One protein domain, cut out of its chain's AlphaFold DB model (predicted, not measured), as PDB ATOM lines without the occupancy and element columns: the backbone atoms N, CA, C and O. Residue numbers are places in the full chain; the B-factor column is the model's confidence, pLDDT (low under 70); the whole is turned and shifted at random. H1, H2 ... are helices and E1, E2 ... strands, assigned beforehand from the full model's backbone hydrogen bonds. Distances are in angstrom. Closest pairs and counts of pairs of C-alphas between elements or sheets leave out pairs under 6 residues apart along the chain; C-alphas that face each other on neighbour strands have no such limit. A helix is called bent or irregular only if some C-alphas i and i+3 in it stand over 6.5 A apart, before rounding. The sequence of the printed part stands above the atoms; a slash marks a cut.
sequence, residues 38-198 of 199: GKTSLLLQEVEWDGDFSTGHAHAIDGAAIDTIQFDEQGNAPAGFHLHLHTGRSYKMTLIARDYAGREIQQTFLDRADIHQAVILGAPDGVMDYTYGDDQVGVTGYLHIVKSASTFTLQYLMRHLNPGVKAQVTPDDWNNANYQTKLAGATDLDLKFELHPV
ATOM      1  N   GLY A  38     153.938 159.807 115.390       86.81
ATOM      2  CA  GLY A  38     153.638 160.210 116.765       86.81
ATOM      3  C   GLY A  38     154.424 159.424 117.821       86.81
ATOM      4  O   GLY A  38     155.115 160.016 118.642       86.81
ATOM      5  N   LYS A  39     154.327 158.086 117.834       93.00
ATOM      6  CA  LYS A  39     155.019 157.221 118.814       93.00
ATOM      7  C   LYS A  39     155.893 156.186 118.131       93.00
ATOM      8  O   LYS A  39     155.425 155.479 117.243       93.00
ATOM      9  N   THR A  40     157.117 156.016 118.614       97.06
ATOM     10  CA  THR A  40     158.074 155.049 118.067       97.06
ATOM     11  C   THR A  40     158.634 154.111 119.122       97.06
ATOM     12  O   THR A  40     158.706 154.407 120.319       97.06
ATOM     13  N   SER A  41     159.022 152.923 118.673       97.81
ATOM     14  CA  SER A  41     159.785 151.969 119.466       97.81
ATOM     15  C   SER A  41     160.708 151.152 118.571       97.81
ATOM     16  O   SER A  41     160.355 150.842 117.433       97.81
ATOM     17  N   LEU A  42     161.870 150.777 119.103       98.31
ATOM     18  CA  LEU A  42     162.755 149.783 118.503       98.31
ATOM     19  C   LEU A  42     162.695 148.521 119.357       98.31
ATOM     20  O   LEU A  42     162.867 148.579 120.575       98.31
ATOM     21  N   LEU A  43     162.418 147.395 118.711       98.19
ATOM     22  CA  LEU A  43     162.419 146.070 119.318       98.19
ATOM     23  C   LEU A  43     163.710 145.378 118.895       98.19
ATOM     24  O   LEU A  43     163.975 145.319 117.694       98.19
ATOM     25  N   LEU A  44     164.486 144.851 119.839       97.94
ATOM     26  CA  LEU A  44     165.658 144.024 119.564       97.94
ATOM     27  C   LEU A  44     165.453 142.619 120.129       97.94
ATOM     28  O   LEU A  44     165.121 142.459 121.299       97.94
ATOM     29  N   GLN A  45     165.649 141.607 119.287       98.06
ATOM     30  CA  GLN A  45     165.512 140.193 119.630       98.06
ATOM     31  C   GLN A  45     166.773 139.443 119.200       98.06
ATOM     32  O   GLN A  45     167.211 139.594 118.060       98.06
ATOM     33  N   GLU A  46     167.349 138.626 120.081       98.19
ATOM     34  CA  GLU A  46     168.498 137.777 119.734       98.19
ATOM     35  C   GLU A  46     168.118 136.740 118.660       98.19
ATOM     36  O   GLU A  46     167.039 136.141 118.705       98.19
ATOM     37  N   VAL A  47     169.003 136.545 117.681       98.19
ATOM     38  CA  VAL A  47     168.853 135.589 116.578       98.19
ATOM     39  C   VAL A  47     170.148 134.811 116.364       98.19
ATOM     40  O   VAL A  47     171.246 135.343 116.530       98.19
ATOM     41  N   GLU A  48     170.018 133.555 115.949       97.38
ATOM     42  CA  GLU A  48     171.133 132.798 115.379       97.38
ATOM     43  C   GLU A  48     171.441 133.331 113.972       97.38
ATOM     44  O   GLU A  48     170.572 133.913 113.313       97.38
ATOM     45  N   TRP A  49     172.679 133.160 113.504       97.25
ATOM     46  CA  TRP A  49     173.102 133.623 112.183       97.25
ATOM     47  C   TRP A  49     173.912 132.560 111.447       97.25
ATOM     48  O   TRP A  49     174.984 132.162 111.904       97.25
ATOM     49  N   ASP A  50     173.417 132.157 110.279       94.38
ATOM     50  CA  ASP A  50     174.048 131.153 109.430       94.38
ATOM     51  C   ASP A  50     174.804 131.822 108.277       94.38
ATOM     52  O   ASP A  50     174.219 132.498 107.427       94.38
ATOM     53  N   GLY A  51     176.120 131.587 108.222       93.00
ATOM     54  CA  GLY A  51     177.012 132.097 107.179       93.00
ATOM     55  C   GLY A  51     177.750 133.384 107.559       93.00
ATOM     56  O   GLY A  51     177.886 133.725 108.731       93.00
ATOM     57  N   ASP A  52     178.272 134.079 106.549       92.88
ATOM     58  CA  ASP A  52     178.892 135.397 106.719       92.88
ATOM     59  C   ASP A  52     177.832 136.469 107.036       92.88
ATOM     60  O   ASP A  52     176.687 136.356 106.599       92.88
ATOM     61  N   PHE A  53     178.176 137.526 107.773       92.94
ATOM     62  CA  PHE A  53     177.167 138.508 108.190       92.94
ATOM     63  C   PHE A  53     176.622 139.368 107.035       92.94
ATOM     64  O   PHE A  53     175.470 139.794 107.074       92.94
ATOM     65  N   SER A  54     177.393 139.563 105.957       86.19
ATOM     66  CA  SER A  54     176.946 140.358 104.802       86.19
ATOM     67  C   SER A  54     176.020 139.603 103.837       86.19
ATOM     68  O   SER A  54     175.304 140.228 103.057       86.19
ATOM     69  N   THR A  55     176.025 138.263 103.868       88.44
ATOM     70  CA  THR A  55     175.336 137.410 102.872       88.44
ATOM     71  C   THR A  55     174.522 136.253 103.457       88.44
ATOM     72  O   THR A  55     173.747 135.625 102.734       88.44
ATOM     73  N   GLY A  56     174.696 135.964 104.746       92.50
ATOM     74  CA  GLY A  56     174.004 134.920 105.493       92.50
ATOM     75  C   GLY A  56     172.589 135.299 105.918       92.50
ATOM     76  O   GLY A  56     172.020 136.299 105.469       92.50
ATOM     77  N   HIS A  57     171.990 134.460 106.763       93.56
ATOM     78  CA  HIS A  57     170.574 134.559 107.123       93.56
ATOM     79  C   HIS A  57     170.347 134.379 108.630       93.56
ATOM     80  O   HIS A  57     171.011 133.576 109.285       93.56
ATOM     81  N   ALA A  58     169.370 135.113 109.166       96.12
ATOM     82  CA  ALA A  58     168.960 135.006 110.561       96.12
ATOM     83  C   ALA A  58     168.017 133.818 110.799       96.12
ATOM     84  O   ALA A  58     167.051 133.617 110.058       96.12
ATOM     85  N   HIS A  59     168.229 133.121 111.912       95.38
ATOM     86  CA  HIS A  59     167.338 132.094 112.436       95.38
ATOM     87  C   HIS A  59     166.739 132.554 113.771       95.38
ATOM     88  O   HIS A  59     167.431 133.046 114.662       95.38
ATOM     89  N   ALA A  60     165.416 132.441 113.899       94.94
ATOM     90  CA  ALA A  60     164.715 132.855 115.108       94.94
ATOM     91  C   ALA A  60     164.975 131.861 116.248       94.94
ATOM     92  O   ALA A  60     164.671 130.676 116.120       94.94
ATOM     93  N   ILE A  61     165.472 132.368 117.376       96.56
ATOM     94  CA  ILE A  61     165.611 131.602 118.614       96.56
ATOM     95  C   ILE A  61     164.239 131.560 119.302       96.56
ATOM     96  O   ILE A  61     163.663 132.606 119.623       96.56
ATOM     97  N   ASP A  62     163.698 130.358 119.515       94.00
ATOM     98  CA  ASP A  62     162.401 130.192 120.177       94.00
ATOM     99  C   ASP A  62     162.453 130.696 121.629       94.00
ATOM    100  O   ASP A  62     163.395 130.423 122.373       94.00
ATOM    101  N   GLY A  63     161.444 131.473 122.022       92.50
ATOM    102  CA  GLY A  63     161.378 132.106 123.339       92.50
ATOM    103  C   GLY A  63     162.439 133.179 123.632       92.50
ATOM    104  O   GLY A  63     162.534 133.598 124.788       92.50
ATOM    105  N   ALA A  64     163.222 133.643 122.647       94.94
ATOM    106  CA  ALA A  64     164.181 134.728 122.865       94.94
ATOM    107  C   ALA A  64     163.503 136.008 123.379       94.94
ATOM    108  O   ALA A  64     162.421 136.392 122.924       94.94
ATOM    109  N   ALA A  65     164.161 136.671 124.331       94.50
ATOM    110  CA  ALA A  65     163.689 137.932 124.886       94.50
ATOM    111  C   ALA A  65     163.674 139.036 123.817       94.50
ATOM    112  O   ALA A  65     164.487 139.036 122.892       94.50
ATOM    113  N   ILE A  66     162.740 139.979 123.972       96.50
ATOM    114  CA  ILE A  66     162.626 141.165 123.122       96.50
ATOM    115  C   ILE A  66     162.827 142.398 123.998       96.50
ATOM    116  O   ILE A  66     161.933 142.781 124.760       96.50
ATOM    117  N   ASP A  67     163.982 143.036 123.867       95.75
ATOM    118  CA  ASP A  67     164.233 144.347 124.452       95.75
ATOM    119  C   ASP A  67     163.456 145.403 123.663       95.75
ATOM    120  O   ASP A  67     163.496 145.441 122.435       95.75
ATOM    121  N   THR A  68     162.708 146.257 124.363       97.06
ATOM    122  CA  THR A  68     161.885 147.301 123.735       97.06
ATOM    123  C   THR A  68     162.332 148.676 124.207       97.06
ATOM    124  O   THR A  68     162.122 149.042 125.363       97.06
ATOM    125  N   ILE A  69     162.889 149.459 123.289       97.38
ATOM    126  CA  ILE A  69     163.224 150.866 123.503       97.38
ATOM    127  C   ILE A  69     162.008 151.697 123.095       97.38
ATOM    128  O   ILE A  69     161.599 151.650 121.937       97.38
ATOM    129  N   GLN A  70     161.420 152.444 124.030       96.69
ATOM    130  CA  GLN A  70     160.357 153.418 123.748       96.69
ATOM    131  C   GLN A  70     160.962 154.818 123.743       96.69
ATOM    132  O   GLN A  70     161.662 155.170 124.691       96.69
ATOM    133  N   PHE A  71     160.690 155.604 122.705       97.19
ATOM    134  CA  PHE A  71     161.259 156.943 122.556       97.19
ATOM    135  C   PHE A  71     160.257 158.027 122.964       97.19
ATOM    136  O   PHE A  71     159.041 157.835 122.869       97.19
ATOM    137  N   ASP A  72     160.775 159.164 123.428       94.19
ATOM    138  CA  ASP A  72     159.987 160.382 123.620       94.19
ATOM    139  C   ASP A  72     159.657 161.081 122.282       94.19
ATOM    140  O   ASP A  72     160.103 160.678 121.207       94.19
ATOM    141  N   GLU A  73     158.868 162.156 122.346       89.88
ATOM    142  CA  GLU A  73     158.486 162.983 121.186       89.88
ATOM    143  C   GLU A  73     159.680 163.695 120.513       89.88
ATOM    144  O   GLU A  73     159.533 164.285 119.444       89.88
ATOM    145  N   GLN A  74     160.862 163.679 121.135       91.75
ATOM    146  CA  GLN A  74     162.113 164.218 120.600       91.75
ATOM    147  C   GLN A  74     163.050 163.104 120.094       91.75
ATOM    148  O   GLN A  74     164.171 163.395 119.675       91.75
ATOM    149  N   GLY A  75     162.598 161.844 120.119       94.94
ATOM    150  CA  GLY A  75     163.351 160.683 119.663       94.94
ATOM    151  C   GLY A  75     164.424 160.193 120.637       94.94
ATOM    152  O   GLY A  75     165.303 159.438 120.232       94.94
ATOM    153  N   ASN A  76     164.399 160.576 121.914       96.06
ATOM    154  CA  ASN A  76     165.363 160.076 122.900       96.06
ATOM    155  C   ASN A  76     164.813 158.852 123.635       96.06
ATOM    156  O   ASN A  76     163.635 158.796 123.992       96.06
ATOM    157  N   ALA A  77     165.678 157.869 123.883       96.12
ATOM    158  CA  ALA A  77     165.390 156.778 124.808       96.12
ATOM    159  C   ALA A  77     165.259 157.295 126.262       96.12
ATOM    160  O   ALA A  77     165.715 158.403 126.571       96.12
ATOM    161  N   PRO A  78     164.671 156.513 127.191       93.81
ATOM    162  CA  PRO A  78     164.472 156.950 128.570       93.81
ATOM    163  C   PRO A  78     165.802 157.288 129.259       93.81
ATOM    164  O   PRO A  78     166.801 156.598 129.069       93.81
ATOM    165  N   ALA A  79     165.827 158.328 130.093       89.12
ATOM    166  CA  ALA A  79     167.063 158.784 130.731       89.12
ATOM    167  C   ALA A  79     167.749 157.668 131.551       89.12
ATOM    168  O   ALA A  79     167.150 157.094 132.460       89.12
ATOM    169  N   GLY A  80     169.018 157.385 131.236       85.88
ATOM    170  CA  GLY A  80     169.808 156.308 131.849       85.88
ATOM    171  C   GLY A  80     169.611 154.918 131.227       85.88
ATOM    172  O   GLY A  80     170.272 153.971 131.659       85.88
ATOM    173  N   PHE A  81     168.741 154.778 130.221       89.81
ATOM    174  CA  PHE A  81     168.628 153.559 129.425       89.81
ATOM    175  C   PHE A  81     169.888 153.350 128.578       89.81
ATOM    176  O   PHE A  81     170.232 154.191 127.750       89.81
ATOM    177  N   HIS A  82     170.515 152.192 128.750       88.81
ATOM    178  CA  HIS A  82     171.609 151.704 127.924       88.81
ATOM    179  C   HIS A  82     171.353 150.231 127.599       88.81
ATOM    180  O   HIS A  82     171.052 149.431 128.488       88.81
ATOM    181  N   LEU A  83     171.442 149.875 126.320       94.75
ATOM    182  CA  LEU A  83     171.207 148.518 125.847       94.75
ATOM    183  C   LEU A  83     172.497 147.695 125.944       94.75
ATOM    184  O   LEU A  83     173.495 148.037 125.309       94.75
ATOM    185  N   HIS A  84     172.469 146.605 126.708       96.00
ATOM    186  CA  HIS A  84     173.566 145.638 126.761       96.00
ATOM    187  C   HIS A  84     173.370 144.557 125.700       96.00
ATOM    188  O   HIS A  84     172.462 143.741 125.829       96.00
ATOM    189  N   LEU A  85     174.235 144.528 124.684       96.69
ATOM    190  CA  LEU A  85     174.283 143.450 123.690       96.69
ATOM    191  C   LEU A  85     175.602 142.679 123.827       96.69
ATOM    192  O   LEU A  85     176.645 143.278 124.085       96.69
ATOM    193  N   HIS A  86     175.567 141.357 123.671       97.50
ATOM    194  CA  HIS A  86     176.732 140.495 123.880       97.50
ATOM    195  C   HIS A  86     177.543 140.290 122.598       97.50
ATOM    196  O   HIS A  86     176.991 140.124 121.510       97.50
ATOM    197  N   THR A  87     178.862 140.238 122.755       97.56
ATOM    198  CA  THR A  87     179.831 139.974 121.686       97.56
ATOM    199  C   THR A  87     179.615 138.597 121.053       97.56
ATOM    200  O   THR A  87     179.261 137.626 121.720       97.56
ATOM    201  N   GLY A  88     179.805 138.518 119.737       96.50
ATOM    202  CA  GLY A  88     179.582 137.324 118.924       96.50
ATOM    203  C   GLY A  88     178.109 137.000 118.656       96.50
ATOM    204  O   GLY A  88     177.836 136.014 117.974       96.50
ATOM    205  N   ARG A  89     177.158 137.798 119.163       97.31
ATOM    206  CA  ARG A  89     175.720 137.579 118.960       97.31
ATOM    207  C   ARG A  89     175.127 138.515 117.919       97.31
ATOM    208  O   ARG A  89     175.608 139.632 117.709       97.31
ATOM    209  N   SER A  90     174.045 138.045 117.305       98.25
ATOM    210  CA  SER A  90     173.262 138.789 116.324       98.25
ATOM    211  C   SER A  90     171.875 139.117 116.872       98.25
ATOM    212  O   SER A  90     171.276 138.334 117.609       98.25
ATOM    213  N   TYR A  91     171.350 140.282 116.503       98.31
ATOM    214  CA  TYR A  91     170.082 140.807 117.002       98.31
ATOM    215  C   TYR A  91     169.244 141.350 115.853       98.31
ATOM    216  O   TYR A  91     169.683 142.233 115.119       98.31
ATOM    217  N   LYS A  92     168.012 140.862 115.715       98.44
ATOM    218  CA  LYS A  92     167.009 141.462 114.839       98.44
ATOM    219  C   LYS A  92     166.478 142.734 115.489       98.44
ATOM    220  O   LYS A  92     165.850 142.660 116.540       98.44
ATOM    221  N   MET A  93     166.665 143.871 114.831       98.50
ATOM    222  CA  MET A  93     166.015 145.133 115.161       98.50
ATOM    223  C   MET A  93     164.763 145.323 114.300       98.50
ATOM    224  O   MET A  93     164.782 145.069 113.097       98.50
ATOM    225  N   THR A  94     163.667 145.769 114.910       98.62
ATOM    226  CA  THR A  94     162.402 146.076 114.227       98.62
ATOM    227  C   THR A  94     161.852 147.419 114.704       98.62
ATOM    228  O   THR A  94     161.653 147.617 115.904       98.62
ATOM    229  N   LEU A  95     161.586 148.332 113.768       98.56
ATOM    230  CA  LEU A  95     160.870 149.580 114.013       98.56
ATOM    231  C   LEU A  95     159.371 149.312 114.142       98.56
ATOM    232  O   LEU A  95     158.748 148.727 113.256       98.56
ATOM    233  N   ILE A  96     158.781 149.844 115.207       98.00
ATOM    234  CA  ILE A  96     157.338 150.019 115.334       98.00
ATOM    235  C   ILE A  96     157.074 151.519 115.426       98.00
ATOM    236  O   ILE A  96     157.428 152.162 116.416       98.00
ATOM    237  N   ALA A  97     156.457 152.074 114.387       96.06
ATOM    238  CA  ALA A  97     156.105 153.485 114.294       96.06
ATOM    239  C   ALA A  97     154.583 153.621 114.247       96.06
ATOM    240  O   ALA A  97     153.910 152.877 113.533       96.06
ATOM    241  N   ARG A  98     154.035 154.565 115.013       94.69
ATOM    242  CA  ARG A  98     152.601 154.854 115.070       94.69
ATOM    243  C   ARG A  98     152.331 156.330 114.871       94.69
ATOM    244  O   ARG A  98     153.067 157.158 115.403       94.69
ATOM    245  N   ASP A  99     151.258 156.644 114.164       92.00
ATOM    246  CA  ASP A  99     150.779 158.016 113.994       92.00
ATOM    247  C   ASP A  99     150.116 158.577 115.270       92.00
ATOM    248  O   ASP A  99     149.985 157.899 116.297       92.00
ATOM    249  N   TYR A 100     149.649 159.826 115.204       89.38
ATOM    250  CA  TYR A 100     148.924 160.486 116.298       89.38
ATOM    251  C   TYR A 100     147.573 159.830 116.651       89.38
ATOM    252  O   TYR A 100     147.060 160.042 117.751       89.38
ATOM    253  N   ALA A 101     147.002 159.009 115.762       91.44
ATOM    254  CA  ALA A 101     145.807 158.205 116.018       91.44
ATOM    255  C   ALA A 101     146.131 156.815 116.612       91.44
ATOM    256  O   ALA A 101     145.216 156.061 116.949       91.44
ATOM    257  N   GLY A 102     147.416 156.470 116.765       91.31
ATOM    258  CA  GLY A 102     147.886 155.183 117.273       91.31
ATOM    259  C   GLY A 102     147.884 154.048 116.244       91.31
ATOM    260  O   GLY A 102     148.065 152.893 116.634       91.31
ATOM    261  N   ARG A 103     147.684 154.344 114.955       92.44
ATOM    262  CA  ARG A 103     147.760 153.366 113.857       92.44
ATOM    263  C   ARG A 103     149.221 153.105 113.515       92.44
ATOM    264  O   ARG A 103     150.018 154.036 113.511       92.44
ATOM    265  N   GLU A 104     149.570 151.858 113.224       94.75
ATOM    266  CA  GLU A 104     150.923 151.496 112.790       94.75
ATOM    267  C   GLU A 104     151.175 151.909 111.337       94.75
ATOM    268  O   GLU A 104     150.329 151.684 110.473       94.75
ATOM    269  N   ILE A 105     152.337 152.522 111.093       94.81
ATOM    270  CA  ILE A 105     152.700 153.153 109.812       94.81
ATOM    271  C   ILE A 105     154.015 152.626 109.227       94.81
ATOM    272  O   ILE A 105     154.433 153.073 108.164       94.81
ATOM    273  N   GLN A 106     154.667 151.640 109.857       95.06
ATOM    274  CA  GLN A 106     155.916 151.091 109.314       95.06
ATOM    275  C   GLN A 106     155.758 150.448 107.920       95.06
ATOM    276  O   GLN A 106     156.726 150.389 107.167       95.06
ATOM    277  N   GLN A 107     154.542 150.031 107.542       95.62
ATOM    278  CA  GLN A 107     154.255 149.568 106.182       95.62
ATOM    279  C   GLN A 107     154.351 150.702 105.147       95.62
ATOM    280  O   GLN A 107     154.784 150.440 104.033       95.62
ATOM    281  N   THR A 108     154.044 151.956 105.497       93.50
ATOM    282  CA  THR A 108     154.133 153.086 104.556       93.50
ATOM    283  C   THR A 108     155.575 153.326 104.099       93.50
ATOM    284  O   THR A 108     155.816 153.535 102.912       93.50
ATOM    285  N   PHE A 109     156.551 153.191 105.009       96.19
ATOM    286  CA  PHE A 109     157.977 153.248 104.660       96.19
ATOM    287  C   PHE A 109     158.381 152.129 103.682       96.19
ATOM    288  O   PHE A 109     159.189 152.366 102.785       96.19
ATOM    289  N   LEU A 110     157.809 150.926 103.828       97.06
ATOM    290  CA  LEU A 110     158.059 149.781 102.942       97.06
ATOM    291  C   LEU A 110     157.364 149.933 101.578       97.06
ATOM    292  O   LEU A 110     157.963 149.639 100.549       97.06
ATOM    293  N   ASP A 111     156.128 150.431 101.549       96.19
ATOM    294  CA  ASP A 111     155.374 150.670 100.309       96.19
ATOM    295  C   ASP A 111     156.001 151.803  99.470       96.19
ATOM    296  O   ASP A 111     155.916 151.800  98.242       96.19
ATOM    297  N   ARG A 112     156.669 152.754 100.136       94.56
ATOM    298  CA  ARG A 112     157.473 153.843  99.553       94.56
ATOM    299  C   ARG A 112     158.980 153.559  99.690       94.56
ATOM    300  O   ARG A 112     159.766 154.464  99.982       94.56
ATOM    301  N   ALA A 113     159.398 152.304  99.503       95.62
ATOM    302  CA  ALA A 113     160.802 151.901  99.603       95.62
ATOM    303  C   ALA A 113     161.724 152.604  98.590       95.62
ATOM    304  O   ALA A 113     162.930 152.637  98.804       95.62
ATOM    305  N   ASP A 114     161.206 153.194  97.511       94.44
ATOM    306  CA  ASP A 114     161.987 153.958  96.529       94.44
ATOM    307  C   ASP A 114     162.553 155.278  97.086       94.44
ATOM    308  O   ASP A 114     163.559 155.784  96.576       94.44
ATOM    309  N   ILE A 115     161.937 155.808  98.147       95.12
ATOM    310  CA  ILE A 115     162.322 157.065  98.798       95.12
ATOM    311  C   ILE A 115     162.617 156.948 100.298       95.12
ATOM    312  O   ILE A 115     163.203 157.878 100.834       95.12
ATOM    313  N   HIS A 116     162.290 155.853 100.990       96.19
ATOM    314  CA  HIS A 116     162.619 155.711 102.416       96.19
ATOM    315  C   HIS A 116     163.842 154.825 102.663       96.19
ATOM    316  O   HIS A 116     163.971 153.734 102.096       96.19
ATOM    317  N   GLN A 117     164.738 155.286 103.538       97.06
ATOM    318  CA  GLN A 117     165.845 154.489 104.064       97.06
ATOM    319  C   GLN A 117     166.297 154.995 105.438       97.06
ATOM    320  O   GLN A 117     166.594 156.178 105.610       97.06
ATOM    321  N   ALA A 118     166.408 154.083 106.400       97.50
ATOM    322  CA  ALA A 118     167.055 154.322 107.676       97.50
ATOM    323  C   ALA A 118     168.571 154.112 107.585       97.50
ATOM    324  O   ALA A 118     169.045 153.205 106.905       97.50
ATOM    325  N   VAL A 119     169.324 154.928 108.319       97.19
ATOM    326  CA  VAL A 119     170.756 154.725 108.594       97.19
ATOM    327  C   VAL A 119     170.971 154.582 110.099       97.19
ATOM    328  O   VAL A 119     170.259 155.207 110.887       97.19
ATOM    329  N   ILE A 120     171.919 153.731 110.497       97.81
ATOM    330  CA  ILE A 120     172.218 153.393 111.894       97.81
ATOM    331  C   ILE A 120     173.593 153.973 112.230       97.81
ATOM    332  O   ILE A 120     174.629 153.352 112.022       97.81
ATOM    333  N   LEU A 121     173.602 155.216 112.693       97.56
ATOM    334  CA  LEU A 121     174.812 156.020 112.829       97.56
ATOM    335  C   LEU A 121     175.397 155.925 114.243       97.56
ATOM    336  O   LEU A 121     174.672 155.730 115.220       97.56
ATOM    337  N   GLY A 122     176.707 156.141 114.357       96.25
ATOM    338  CA  GLY A 122     177.405 156.279 115.643       96.25
ATOM    339  C   GLY A 122     178.054 154.998 116.168       96.25
ATOM    340  O   GLY A 122     178.710 155.037 117.208       96.25
ATOM    341  N   ALA A 123     177.937 153.880 115.443       96.88
ATOM    342  CA  ALA A 123     178.700 152.672 115.744       96.88
ATOM    343  C   ALA A 123     180.206 152.913 115.494       96.88
ATOM    344  O   ALA A 123     180.562 153.392 114.415       96.88
ATOM    345  N   PRO A 124     181.113 152.590 116.437       96.75
ATOM    346  CA  PRO A 124     182.550 152.682 116.191       96.75
ATOM    347  C   PRO A 124     183.049 151.570 115.253       96.75
ATOM    348  O   PRO A 124     182.539 150.447 115.277       96.75
ATOM    349  N   ASP A 125     184.099 151.858 114.480       95.19
ATOM    350  CA  ASP A 125     184.622 150.956 113.446       95.19
ATOM    351  C   ASP A 125     184.928 149.536 113.968       95.19
ATOM    352  O   ASP A 125     185.734 149.307 114.888       95.19
ATOM    353  N   GLY A 126     184.263 148.553 113.351       95.50
ATOM    354  CA  GLY A 126     184.379 147.132 113.672       95.50
ATOM    355  C   GLY A 126     183.994 146.773 115.111       95.50
ATOM    356  O   GLY A 126     184.588 145.848 115.663       95.50
ATOM    357  N   VAL A 127     183.127 147.553 115.768       97.69
ATOM    358  CA  VAL A 127     182.435 147.163 117.016       97.69
ATOM    359  C   VAL A 127     181.130 146.437 116.703       97.69
ATOM    360  O   VAL A 127     180.796 145.453 117.357       97.69
ATOM    361  N   MET A 128     180.415 146.919 115.692       97.62
ATOM    362  CA  MET A 128     179.106 146.433 115.294       97.62
ATOM    363  C   MET A 128     179.000 146.468 113.773       97.62
ATOM    364  O   MET A 128     179.293 147.503 113.173       97.62
ATOM    365  N   ASP A 129     178.532 145.372 113.189       97.50
ATOM    366  CA  ASP A 129     178.104 145.319 111.795       97.50
ATOM    367  C   ASP A 129     176.573 145.395 111.722       97.50
ATOM    368  O   ASP A 129     175.870 145.023 112.666       97.50
ATOM    369  N   TYR A 130     176.044 145.866 110.593       97.81
ATOM    370  CA  TYR A 130     174.606 145.941 110.339       97.81
ATOM    371  C   TYR A 130     174.274 145.509 108.911       97.81
ATOM    372  O   TYR A 130     175.010 145.811 107.973       97.81
ATOM    373  N   THR A 131     173.134 144.838 108.749       97.25
ATOM    374  CA  THR A 131     172.535 144.546 107.443       97.25
ATOM    375  C   THR A 131     171.017 144.728 107.489       97.25
ATOM    376  O   THR A 131     170.389 144.611 108.545       97.25
ATOM    377  N   TYR A 132     170.408 145.044 106.348       97.31
ATOM    378  CA  TYR A 132     168.966 145.278 106.247       97.31
ATOM    379  C   TYR A 132     168.220 143.940 106.197       97.31
ATOM    380  O   TYR A 132     168.661 142.985 105.564       97.31
ATOM    381  N   GLY A 133     167.068 143.872 106.865       96.50
ATOM    382  CA  GLY A 133     166.156 142.726 106.818       96.50
ATOM    383  C   GLY A 133     164.952 142.939 105.898       96.50
ATOM    384  O   GLY A 133     164.021 142.139 105.923       96.50
ATOM    385  N   ASP A 134     164.968 144.028 105.132       96.44
ATOM    386  CA  ASP A 134     163.975 144.457 104.149       96.44
ATOM    387  C   ASP A 134     164.683 145.064 102.915       96.44
ATOM    388  O   ASP A 134     165.902 144.937 102.775       96.44
ATOM    389  N   ASP A 135     163.935 145.703 102.008       93.94
ATOM    390  CA  ASP A 135     164.439 146.280 100.746       93.94
ATOM    391  C   ASP A 135     165.212 147.606 100.951       93.94
ATOM    392  O   ASP A 135     164.855 148.685 100.459       93.94
ATOM    393  N   GLN A 136     166.269 147.536 101.766       95.44
ATOM    394  CA  GLN A 136     167.124 148.661 102.149       95.44
ATOM    395  C   GLN A 136     166.324 149.844 102.741       95.44
ATOM    396  O   GLN A 136     166.635 151.008 102.485       95.44
ATOM    397  N   VAL A 137     165.245 149.569 103.483       97.50
ATOM    398  CA  VAL A 137     164.413 150.582 104.161       97.50
ATOM    399  C   VAL A 137     164.802 150.688 105.633       97.50
ATOM    400  O   VAL A 137     164.868 151.787 106.171       97.50
ATOM    401  N   GLY A 138     165.113 149.570 106.285       97.56
ATOM    402  CA  GLY A 138     165.553 149.512 107.677       97.56
ATOM    403  C   GLY A 138     164.409 149.570 108.689       97.56
ATOM    404  O   GLY A 138     164.646 149.872 109.857       97.56
ATOM    405  N   VAL A 139     163.174 149.258 108.284       98.38
ATOM    406  CA  VAL A 139     162.091 148.914 109.223       98.38
ATOM    407  C   VAL A 139     162.445 147.619 109.953       98.38
ATOM    408  O   VAL A 139     162.212 147.503 111.153       98.38
ATOM    409  N   THR A 140     163.059 146.665 109.253       98.31
ATOM    410  CA  THR A 140     163.757 145.522 109.844       98.31
ATOM    411  C   THR A 140     165.237 145.585 109.493       98.31
ATOM    412  O   THR A 140     165.612 145.826 108.349       98.31
ATOM    413  N   GLY A 141     166.095 145.304 110.467       97.88
ATOM    414  CA  GLY A 141     167.525 145.120 110.254       97.88
ATOM    415  C   GLY A 141     168.109 144.116 111.230       97.88
ATOM    416  O   GLY A 141     167.434 143.670 112.158       97.88
ATOM    417  N   TYR A 142     169.373 143.780 111.034       98.38
ATOM    418  CA  TYR A 142     170.121 142.884 111.899       98.38
ATOM    419  C   TYR A 142     171.426 143.554 112.307       98.38
ATOM    420  O   TYR A 142     172.100 144.152 111.473       98.38
ATOM    421  N   LEU A 143     171.764 143.461 113.590       98.00
ATOM    422  CA  LEU A 143     173.005 143.951 114.179       98.00
ATOM    423  C   LEU A 143     173.845 142.734 114.569       98.00
ATOM    424  O   LEU A 143     173.293 141.803 115.155       98.00
ATOM    425  N   HIS A 144     175.151 142.753 114.325       98.06
ATOM    426  CA  HIS A 144     176.090 141.770 114.869       98.06
ATOM    427  C   HIS A 144     177.149 142.474 115.709       98.06
ATOM    428  O   HIS A 144     177.749 143.449 115.258       98.06
ATOM    429  N   ILE A 145     177.378 142.002 116.935       98.06
ATOM    430  CA  ILE A 145     178.360 142.602 117.844       98.06
ATOM    431  C   ILE A 145     179.704 141.902 117.673       98.06
ATOM    432  O   ILE A 145     179.899 140.776 118.121       98.06
ATOM    433  N   VAL A 146     180.647 142.596 117.044       97.75
ATOM    434  CA  VAL A 146     181.957 142.059 116.653       97.75
ATOM    435  C   VAL A 146     182.921 141.992 117.843       97.75
ATOM    436  O   VAL A 146     183.732 141.073 117.937       97.75
ATOM    437  N   LYS A 147     182.857 142.976 118.750       97.06
ATOM    438  CA  LYS A 147     183.707 143.079 119.951       97.06
ATOM    439  C   LYS A 147     183.064 143.970 121.014       97.06
ATOM    440  O   LYS A 147     182.265 144.848 120.685       97.06
ATOM    441  N   SER A 148     183.496 143.816 122.262       96.81
ATOM    442  CA  SER A 148     183.148 144.725 123.352       96.81
ATOM    443  C   SER A 148     183.716 146.138 123.140       96.81
ATOM    444  O   SER A 148     184.740 146.341 122.475       96.81
ATOM    445  N   ALA A 149     183.038 147.144 123.696       96.81
ATOM    446  CA  ALA A 149     183.467 148.543 123.651       96.81
ATOM    447  C   ALA A 149     182.907 149.334 124.841       96.81
ATOM    448  O   ALA A 149     181.986 148.891 125.517       96.81
ATOM    449  N   SER A 150     183.418 150.545 125.077       96.19
ATOM    450  CA  SER A 150     182.731 151.513 125.943       96.19
ATOM    451  C   SER A 150     181.374 151.901 125.351       96.19
ATOM    452  O   SER A 150     181.259 151.973 124.129       96.19
ATOM    453  N   THR A 151     180.399 152.243 126.196       96.81
ATOM    454  CA  THR A 151     179.088 152.766 125.776       96.81
ATOM    455  C   THR A 151     179.204 153.875 124.725       96.81
ATOM    456  O   THR A 151     180.007 154.798 124.875       96.81
ATOM    457  N   PHE A 152     178.372 153.806 123.685       96.88
ATOM    458  CA  PHE A 152     178.231 154.833 122.652       96.88
ATOM    459  C   PHE A 152     176.756 155.075 122.319       96.88
ATOM    460  O   PHE A 152     175.900 154.226 122.561       96.88
ATOM    461  N   THR A 153     176.443 156.245 121.764       97.25
ATOM    462  CA  THR A 153     175.095 156.550 121.272       97.25
ATOM    463  C   THR A 153     174.928 156.007 119.856       97.25
ATOM    464  O   THR A 153     175.644 156.433 118.951       97.25
ATOM    465  N   LEU A 154     173.953 155.121 119.658       97.31
ATOM    466  CA  LEU A 154     173.420 154.813 118.336       97.31
ATOM    467  C   LEU A 154     172.298 155.781 117.973       97.31
ATOM    468  O   LEU A 154     171.493 156.175 118.819       97.31
ATOM    469  N   GLN A 155     172.230 156.113 116.689       97.69
ATOM    470  CA  GLN A 155     171.176 156.915 116.087       97.69
ATOM    471  C   GLN A 155     170.531 156.129 114.938       97.69
ATOM    472  O   GLN A 155     171.145 155.941 113.893       97.69
ATOM    473  N   TYR A 156     169.284 155.704 115.120       98.25
ATOM    474  CA  TYR A 156     168.424 155.215 114.044       98.25
ATOM    475  C   TYR A 156     167.769 156.427 113.373       98.25
ATOM    476  O   TYR A 156     166.995 157.145 114.007       98.25
ATOM    477  N   LEU A 157     168.075 156.675 112.101       97.31
ATOM    478  CA  LEU A 157     167.632 157.870 111.383       97.31
ATOM    479  C   LEU A 157     166.881 157.489 110.100       97.31
ATOM    480  O   LEU A 157     167.527 157.218 109.089       97.31
ATOM    481  N   MET A 158     165.541 157.494 110.122       97.38
ATOM    482  CA  MET A 158     164.719 157.303 108.916       97.38
ATOM    483  C   MET A 158     164.723 158.576 108.070       97.38
ATOM    484  O   MET A 158     164.418 159.669 108.561       97.38
ATOM    485  N   ARG A 159     165.071 158.427 106.792       96.31
ATOM    486  CA  ARG A 159     165.180 159.519 105.826       96.31
ATOM    487  C   ARG A 159     164.145 159.364 104.719       96.31
ATOM    488  O   ARG A 159     164.133 158.335 104.043       96.31
ATOM    489  N   HIS A 160     163.401 160.436 104.467       95.12
ATOM    490  CA  HIS A 160     162.654 160.651 103.234       95.12
ATOM    491  C   HIS A 160     163.608 161.265 102.210       95.12
ATOM    492  O   HIS A 160     163.990 162.435 102.300       95.12
ATOM    493  N   LEU A 161     164.040 160.465 101.248       95.69
ATOM    494  CA  LEU A 161     165.019 160.822 100.234       95.69
ATOM    495  C   LEU A 161     164.375 161.617  99.097       95.69
ATOM    496  O   LEU A 161     163.251 161.350  98.680       95.69
ATOM    497  N   ASN A 162     165.120 162.568  98.532       94.75
ATOM    498  CA  ASN A 162     164.688 163.232  97.306       94.75
ATOM    499  C   ASN A 162     164.574 162.203  96.155       94.75
ATOM    500  O   ASN A 162     165.397 161.281  96.081       94.75
ATOM    501  N   PRO A 163     163.633 162.372  95.206       91.69
ATOM    502  CA  PRO A 163     163.451 161.438  94.097       91.69
ATOM    503  C   PRO A 163     164.751 161.123  93.343       91.69
ATOM    504  O   PRO A 163     165.478 162.021  92.916       91.69
ATOM    505  N   GLY A 164     165.037 159.830  93.172       91.81
ATOM    506  CA  GLY A 164     166.230 159.332  92.480       91.81
ATOM    507  C   GLY A 164     167.513 159.260  93.319       91.81
ATOM    508  O   GLY A 164     168.489 158.684  92.844       91.81
ATOM    509  N   VAL A 165     167.528 159.767  94.560       94.69
ATOM    510  CA  VAL A 165     168.699 159.667  95.452       94.69
ATOM    511  C   VAL A 165     168.980 158.219  95.856       94.69
ATOM    512  O   VAL A 165     170.133 157.798  95.801       94.69
ATOM    513  N   LYS A 166     167.951 157.422  96.194       93.50
ATOM    514  CA  LYS A 166     168.146 156.052  96.705       93.50
ATOM    515  C   LYS A 166     168.912 155.139  95.740       93.50
ATOM    516  O   LYS A 166     169.702 154.315  96.181       93.50
ATOM    517  N   ALA A 167     168.786 155.357  94.430       92.25
ATOM    518  CA  ALA A 167     169.533 154.624  93.402       92.25
ATOM    519  C   ALA A 167     171.070 154.813  93.460       92.25
ATOM    520  O   ALA A 167     171.793 154.155  92.714       92.25
ATOM    521  N   GLN A 168     171.572 155.721  94.307       90.75
ATOM    522  CA  GLN A 168     172.999 155.984  94.535       90.75
ATOM    523  C   GLN A 168     173.493 155.524  95.921       90.75
ATOM    524  O   GLN A 168     174.677 155.687  96.224       90.75
ATOM    525  N   VAL A 169     172.607 154.977  96.760       93.12
ATOM    526  CA  VAL A 169     172.890 154.555  98.140       93.12
ATOM    527  C   VAL A 169     172.967 153.032  98.190       93.12
ATOM    528  O   VAL A 169     172.069 152.356  97.687       93.12
ATOM    529  N   THR A 170     174.014 152.477  98.802       93.81
ATOM    530  CA  THR A 170     174.162 151.020  98.984       93.81
ATOM    531  C   THR A 170     173.816 150.600 100.418       93.81
ATOM    532  O   THR A 170     173.757 151.456 101.307       93.81
ATOM    533  N   PRO A 171     173.628 149.295 100.701       93.50
ATOM    534  CA  PRO A 171     173.465 148.816 102.074       93.50
ATOM    535  C   PRO A 171     174.647 149.209 102.978       93.50
ATOM    536  O   PRO A 171     174.447 149.603 104.125       93.50
ATOM    537  N   ASP A 172     175.869 149.214 102.436       93.06
ATOM    538  CA  ASP A 172     177.101 149.568 103.159       93.06
ATOM    539  C   ASP A 172     177.138 151.026 103.663       93.06
ATOM    540  O   ASP A 172     177.941 151.362 104.532       93.06
ATOM    541  N   ASP A 173     176.268 151.912 103.161       94.12
ATOM    542  CA  ASP A 173     176.178 153.304 103.618       94.12
ATOM    543  C   ASP A 173     175.473 153.473 104.981       94.12
ATOM    544  O   ASP A 173     175.321 154.602 105.455       94.12
ATOM    545  N   TRP A 174     175.068 152.380 105.639       95.81
ATOM    546  CA  TRP A 174     174.293 152.395 106.885       95.81
ATOM    547  C   TRP A 174     174.928 153.202 108.035       95.81
ATOM    548  O   TRP A 174     174.183 153.813 108.795       95.81
ATOM    549  N   ASN A 175     176.263 153.248 108.152       96.62
ATOM    550  CA  ASN A 175     176.994 154.035 109.165       96.62
ATOM    551  C   ASN A 175     177.749 155.234 108.556       96.62
ATOM    552  O   ASN A 175     178.746 155.707 109.107       96.62
ATOM    553  N   ASN A 176     177.373 155.696 107.360       93.00
ATOM    554  CA  ASN A 176     178.190 156.672 106.645       93.00
ATOM    555  C   ASN A 176     178.113 158.062 107.300       93.00
ATOM    556  O   ASN A 176     177.089 158.740 107.240       93.00
ATOM    557  N   ALA A 177     179.230 158.546 107.851       89.19
ATOM    558  CA  ALA A 177     179.322 159.875 108.465       89.19
ATOM    559  C   ALA A 177     178.956 161.044 107.519       89.19
ATOM    560  O   ALA A 177     178.651 162.134 107.993       89.19
ATOM    561  N   ASN A 178     178.955 160.824 106.196       89.88
ATOM    562  CA  ASN A 178     178.528 161.794 105.180       89.88
ATOM    563  C   ASN A 178     177.063 161.599 104.728       89.88
ATOM    564  O   ASN A 178     176.690 162.057 103.643       89.88
ATOM    565  N   TYR A 179     176.222 160.912 105.512       89.81
ATOM    566  CA  TYR A 179     174.845 160.578 105.125       89.81
ATOM    567  C   TYR A 179     174.022 161.790 104.659       89.81
ATOM    568  O   TYR A 179     173.150 161.628 103.819       89.81
ATOM    569  N   GLN A 180     174.281 163.011 105.141       88.50
ATOM    570  CA  GLN A 180     173.489 164.192 104.766       88.50
ATOM    571  C   GLN A 180     173.596 164.521 103.269       88.50
ATOM    572  O   GLN A 180     172.664 165.094 102.704       88.50
ATOM    573  N   THR A 181     174.721 164.183 102.627       90.25
ATOM    574  CA  THR A 181     174.925 164.404 101.186       90.25
ATOM    575  C   THR A 181     174.501 163.196 100.357       90.25
ATOM    576  O   THR A 181     173.898 163.382  99.304       90.25
ATOM    577  N   LYS A 182     174.761 161.970 100.837       89.81
ATOM    578  CA  LYS A 182     174.346 160.726 100.164       89.81
ATOM    579  C   LYS A 182     172.845 160.448 100.254       89.81
ATOM    580  O   LYS A 182     172.249 160.030  99.275       89.81
ATOM    581  N   LEU A 183     172.239 160.699 101.410       92.25
ATOM    582  CA  LEU A 183     170.822 160.501 101.719       92.25
ATOM    583  C   LEU A 183     170.110 161.864 101.790       92.25
ATOM    584  O   LEU A 183     169.430 162.203 102.765       92.25
ATOM    585  N   ALA A 184     170.323 162.685 100.757       93.00
ATOM    586  CA  ALA A 184     169.758 164.026 100.639       93.00
ATOM    587  C   ALA A 184     168.219 163.990 100.581       93.00
ATOM    588  O   ALA A 184     167.635 163.240  99.801       93.00
ATOM    589  N   GLY A 185     167.575 164.827 101.396       92.38
ATOM    590  CA  GLY A 185     166.128 164.803 101.634       92.38
ATOM    591  C   GLY A 185     165.775 165.282 103.046       92.38
ATOM    592  O   GLY A 185     166.568 166.000 103.670       92.38
ATOM    593  N   ALA A 186     164.626 164.861 103.567       93.62
ATOM    594  CA  ALA A 186     164.156 165.152 104.921       93.62
ATOM    595  C   ALA A 186     164.411 163.987 105.901       93.62
ATOM    596  O   ALA A 186     164.840 162.901 105.517       93.62
ATOM    597  N   THR A 187     164.200 164.246 107.192       94.88
ATOM    598  CA  THR A 187     164.193 163.226 108.250       94.88
ATOM    599  C   THR A 187     162.750 163.010 108.681       94.88
ATOM    600  O   THR A 187     162.088 163.994 109.012       94.88
ATOM    601  N   ASP A 188     162.310 161.755 108.729       94.44
ATOM    602  CA  ASP A 188     161.015 161.381 109.314       94.44
ATOM    603  C   ASP A 188     161.191 160.951 110.771       94.44
ATOM    604  O   ASP A 188     160.385 161.310 111.624       94.44
ATOM    605  N   LEU A 189     162.280 160.230 111.077       96.12
ATOM    606  CA  LEU A 189     162.617 159.777 112.428       96.12
ATOM    607  C   LEU A 189     164.089 159.988 112.743       96.12
ATOM    608  O   LEU A 189     164.947 159.656 111.932       96.12
ATOM    609  N   ASP A 190     164.369 160.456 113.955       96.94
ATOM    610  CA  ASP A 190     165.706 160.565 114.538       96.94
ATOM    611  C   ASP A 190     165.663 159.999 115.963       96.94
ATOM    612  O   ASP A 190     165.305 160.708 116.898       96.94
ATOM    613  N   LEU A 191     165.969 158.708 116.116       98.12
ATOM    614  CA  LEU A 191     165.860 157.975 117.378       98.12
ATOM    615  C   LEU A 191     167.253 157.682 117.947       98.12
ATOM    616  O   LEU A 191     168.061 157.028 117.288       98.12
ATOM    617  N   LYS A 192     167.542 158.127 119.174       97.69
ATOM    618  CA  LYS A 192     168.855 157.991 119.824       97.69
ATOM    619  C   LYS A 192     168.779 157.183 121.113       97.69
ATOM    620  O   LYS A 192     167.939 157.451 121.974       97.69
ATOM    621  N   PHE A 193     169.691 156.230 121.267       97.50
ATOM    622  CA  PHE A 193     169.815 155.395 122.462       97.50
ATOM    623  C   PHE A 193     171.278 155.035 122.735       97.50
ATOM    624  O   PHE A 193     172.099 154.997 121.820       97.50
ATOM    625  N   GLU A 194     171.619 154.774 123.995       97.62
ATOM    626  CA  GLU A 194     172.944 154.267 124.350       97.62
ATOM    627  C   GLU A 194     173.007 152.747 124.154       97.62
ATOM    628  O   GLU A 194     172.098 152.019 124.561       97.62
ATOM    629  N   LEU A 195     174.094 152.265 123.555       97.12
ATOM    630  CA  LEU A 195     174.429 150.851 123.432       97.12
ATOM    631  C   LEU A 195     175.792 150.600 124.079       97.12
ATOM    632  O   LEU A 195     176.742 151.359 123.883       97.12
ATOM    633  N   HIS A 196     175.887 149.519 124.847       97.00
ATOM    634  CA  HIS A 196     177.099 149.072 125.521       97.00
ATOM    635  C   HIS A 196     177.350 147.600 125.158       97.00
ATOM    636  O   HIS A 196     176.663 146.723 125.690       97.00
ATOM    637  N   PRO A 197     178.282 147.302 124.232       96.19
ATOM    638  CA  PRO A 197     178.574 145.932 123.855       96.19
ATOM    639  C   PRO A 197     179.498 145.287 124.889       96.19
ATOM    640  O   PRO A 197     180.594 145.783 125.158       96.19
ATOM    641  N   VAL A 198     179.037 144.176 125.454       95.81
ATOM    642  CA  VAL A 198     179.688 143.430 126.539       95.81
ATOM    643  C   VAL A 198     180.195 142.070 126.047       95.81
ATOM    644  O   VAL A 198     179.910 141.661 124.922       95.81
TER     645      VAL A 198
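What this domain is: This is residues 38 to 198 of the 199 residues of an uncharacterized protein of Chitinophaga agri (UniProt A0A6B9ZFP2). Two strongly twisted sheets stand face to face as a sandwich, with the strands of one crossing those of the other at 43 degrees; the smaller sheet, E4 E10 E9 E6, is curled like part of a barrel. The larger sheet, of E1, E2, E3, E5, E7 and E8, is branched at E1, and three short helices lie at the sheets' borders, H1 near E5 and E6, H2 beside E6 and near E7, and H3 grazing the smaller sheet. The printed part has 161 residues with ten named strands and three named helices, in the order E1 E2 E3 E4 E5 H1 E6 E7 E8 E9 H2 H3 E10, and its class is mostly strand. The neighbour pairs of the larger sheet are antiparallel, while the smaller sheet is mixed. The whole is compact and rounded, with a radius of gyration of the C-alphas of 15.0 A and spans of 39 by 33 by 30 A.

Where its parts are: E1 takes residues 39 to 50, from C-alpha 39 at (155.019, 157.221, 118.814) over 33.6 A, and bends by 53 degrees at residue 46. E2 is residues 57 to 60, E3 residues 66 to 70 and E4 residues 82 to 86. E5, residues 90 to 98, is 26.2 A long. H1 is residues 106 to 111, with C-alpha 111 at (155.374, 150.670, 100.309). E6 is residues 116 to 121, E7 residues 128 to 132 and E8 residues 140 to 145, the last 16.9 A long. E9, residues 152 to 161, measures 26.7 A. H2 is residues 171 to 175 and irregular, its C-alphas 172 and 175 being 7.5 A apart; H3 is residues 179 to 182. E10, residues 185 to 198, is the longest strand at 35.5 A; it bends by 69 degrees at residue 188 and ends with C-alpha 198 at (179.688, 143.430, 126.539).

How they stand to each other: In the larger sheet the pairing of E1 is staggered: E2, beside residues 47 to 50, and E3, beside residues 41 to 45, lie on one side of it, and E5, beside residues 39 to 47, on the other side. E1 and E2 form a hairpin, with N 48 and O 59 at 2.9 A. Also within hydrogen-bond range are N 44 and O 67 of E1 and E3, 2.8 A, and N 43 and O 94 of E1 and E5, 2.9 A. E5 and E8 are antiparallel, with N 91 and O 143 at 2.8 A. E7 and E8 form a hairpin, with N 142 and O 131 at 2.8 A. In the smaller sheet E4 and E10 are parallel, with N 83 and O 194 at 2.8 A. E10 and E9 are antiparallel, with N 156 and O 191 at 2.8 A, and so are E9 and E6, with N 121 and O 155 at 2.8 A. The facing parts of the two sheets are 8.9 A apart centre to centre, and their best planes differ by 34 degrees. E3 and E4 are near each other. H1 is on the larger sheet, over none of its strands, at a height of 4.1 A, only just above the sheet's level; its closest C-alphas to E5 are Gln 106 and Ala 97, 5.5 A. H2 stands at the smaller sheet's level, with its closest C-alphas to E6 those of Trp 174 and Val 119, 4.6 A. H2 and H3 are close but not clearly touching, with the C-alphas of Asp 173 and Tyr 179 at 7.5 A. Of the O i to N i+4 pairs, 1 of 2 in H1 and 0 of 1 in H2 are within range, with 1 of 2 O i to N i+3 pairs in H2; H3 is too short for an O i to N i+4 pair.

The domain as a whole: The two C-alphas farthest apart, those of Gly 51 and Ala 101, are 41.6 A from each other. The printed part has no cut. The link from E3 to E4, with 11 residues, is long. The mean pLDDT of the printed part is 95.2, and no printed residue is under 70.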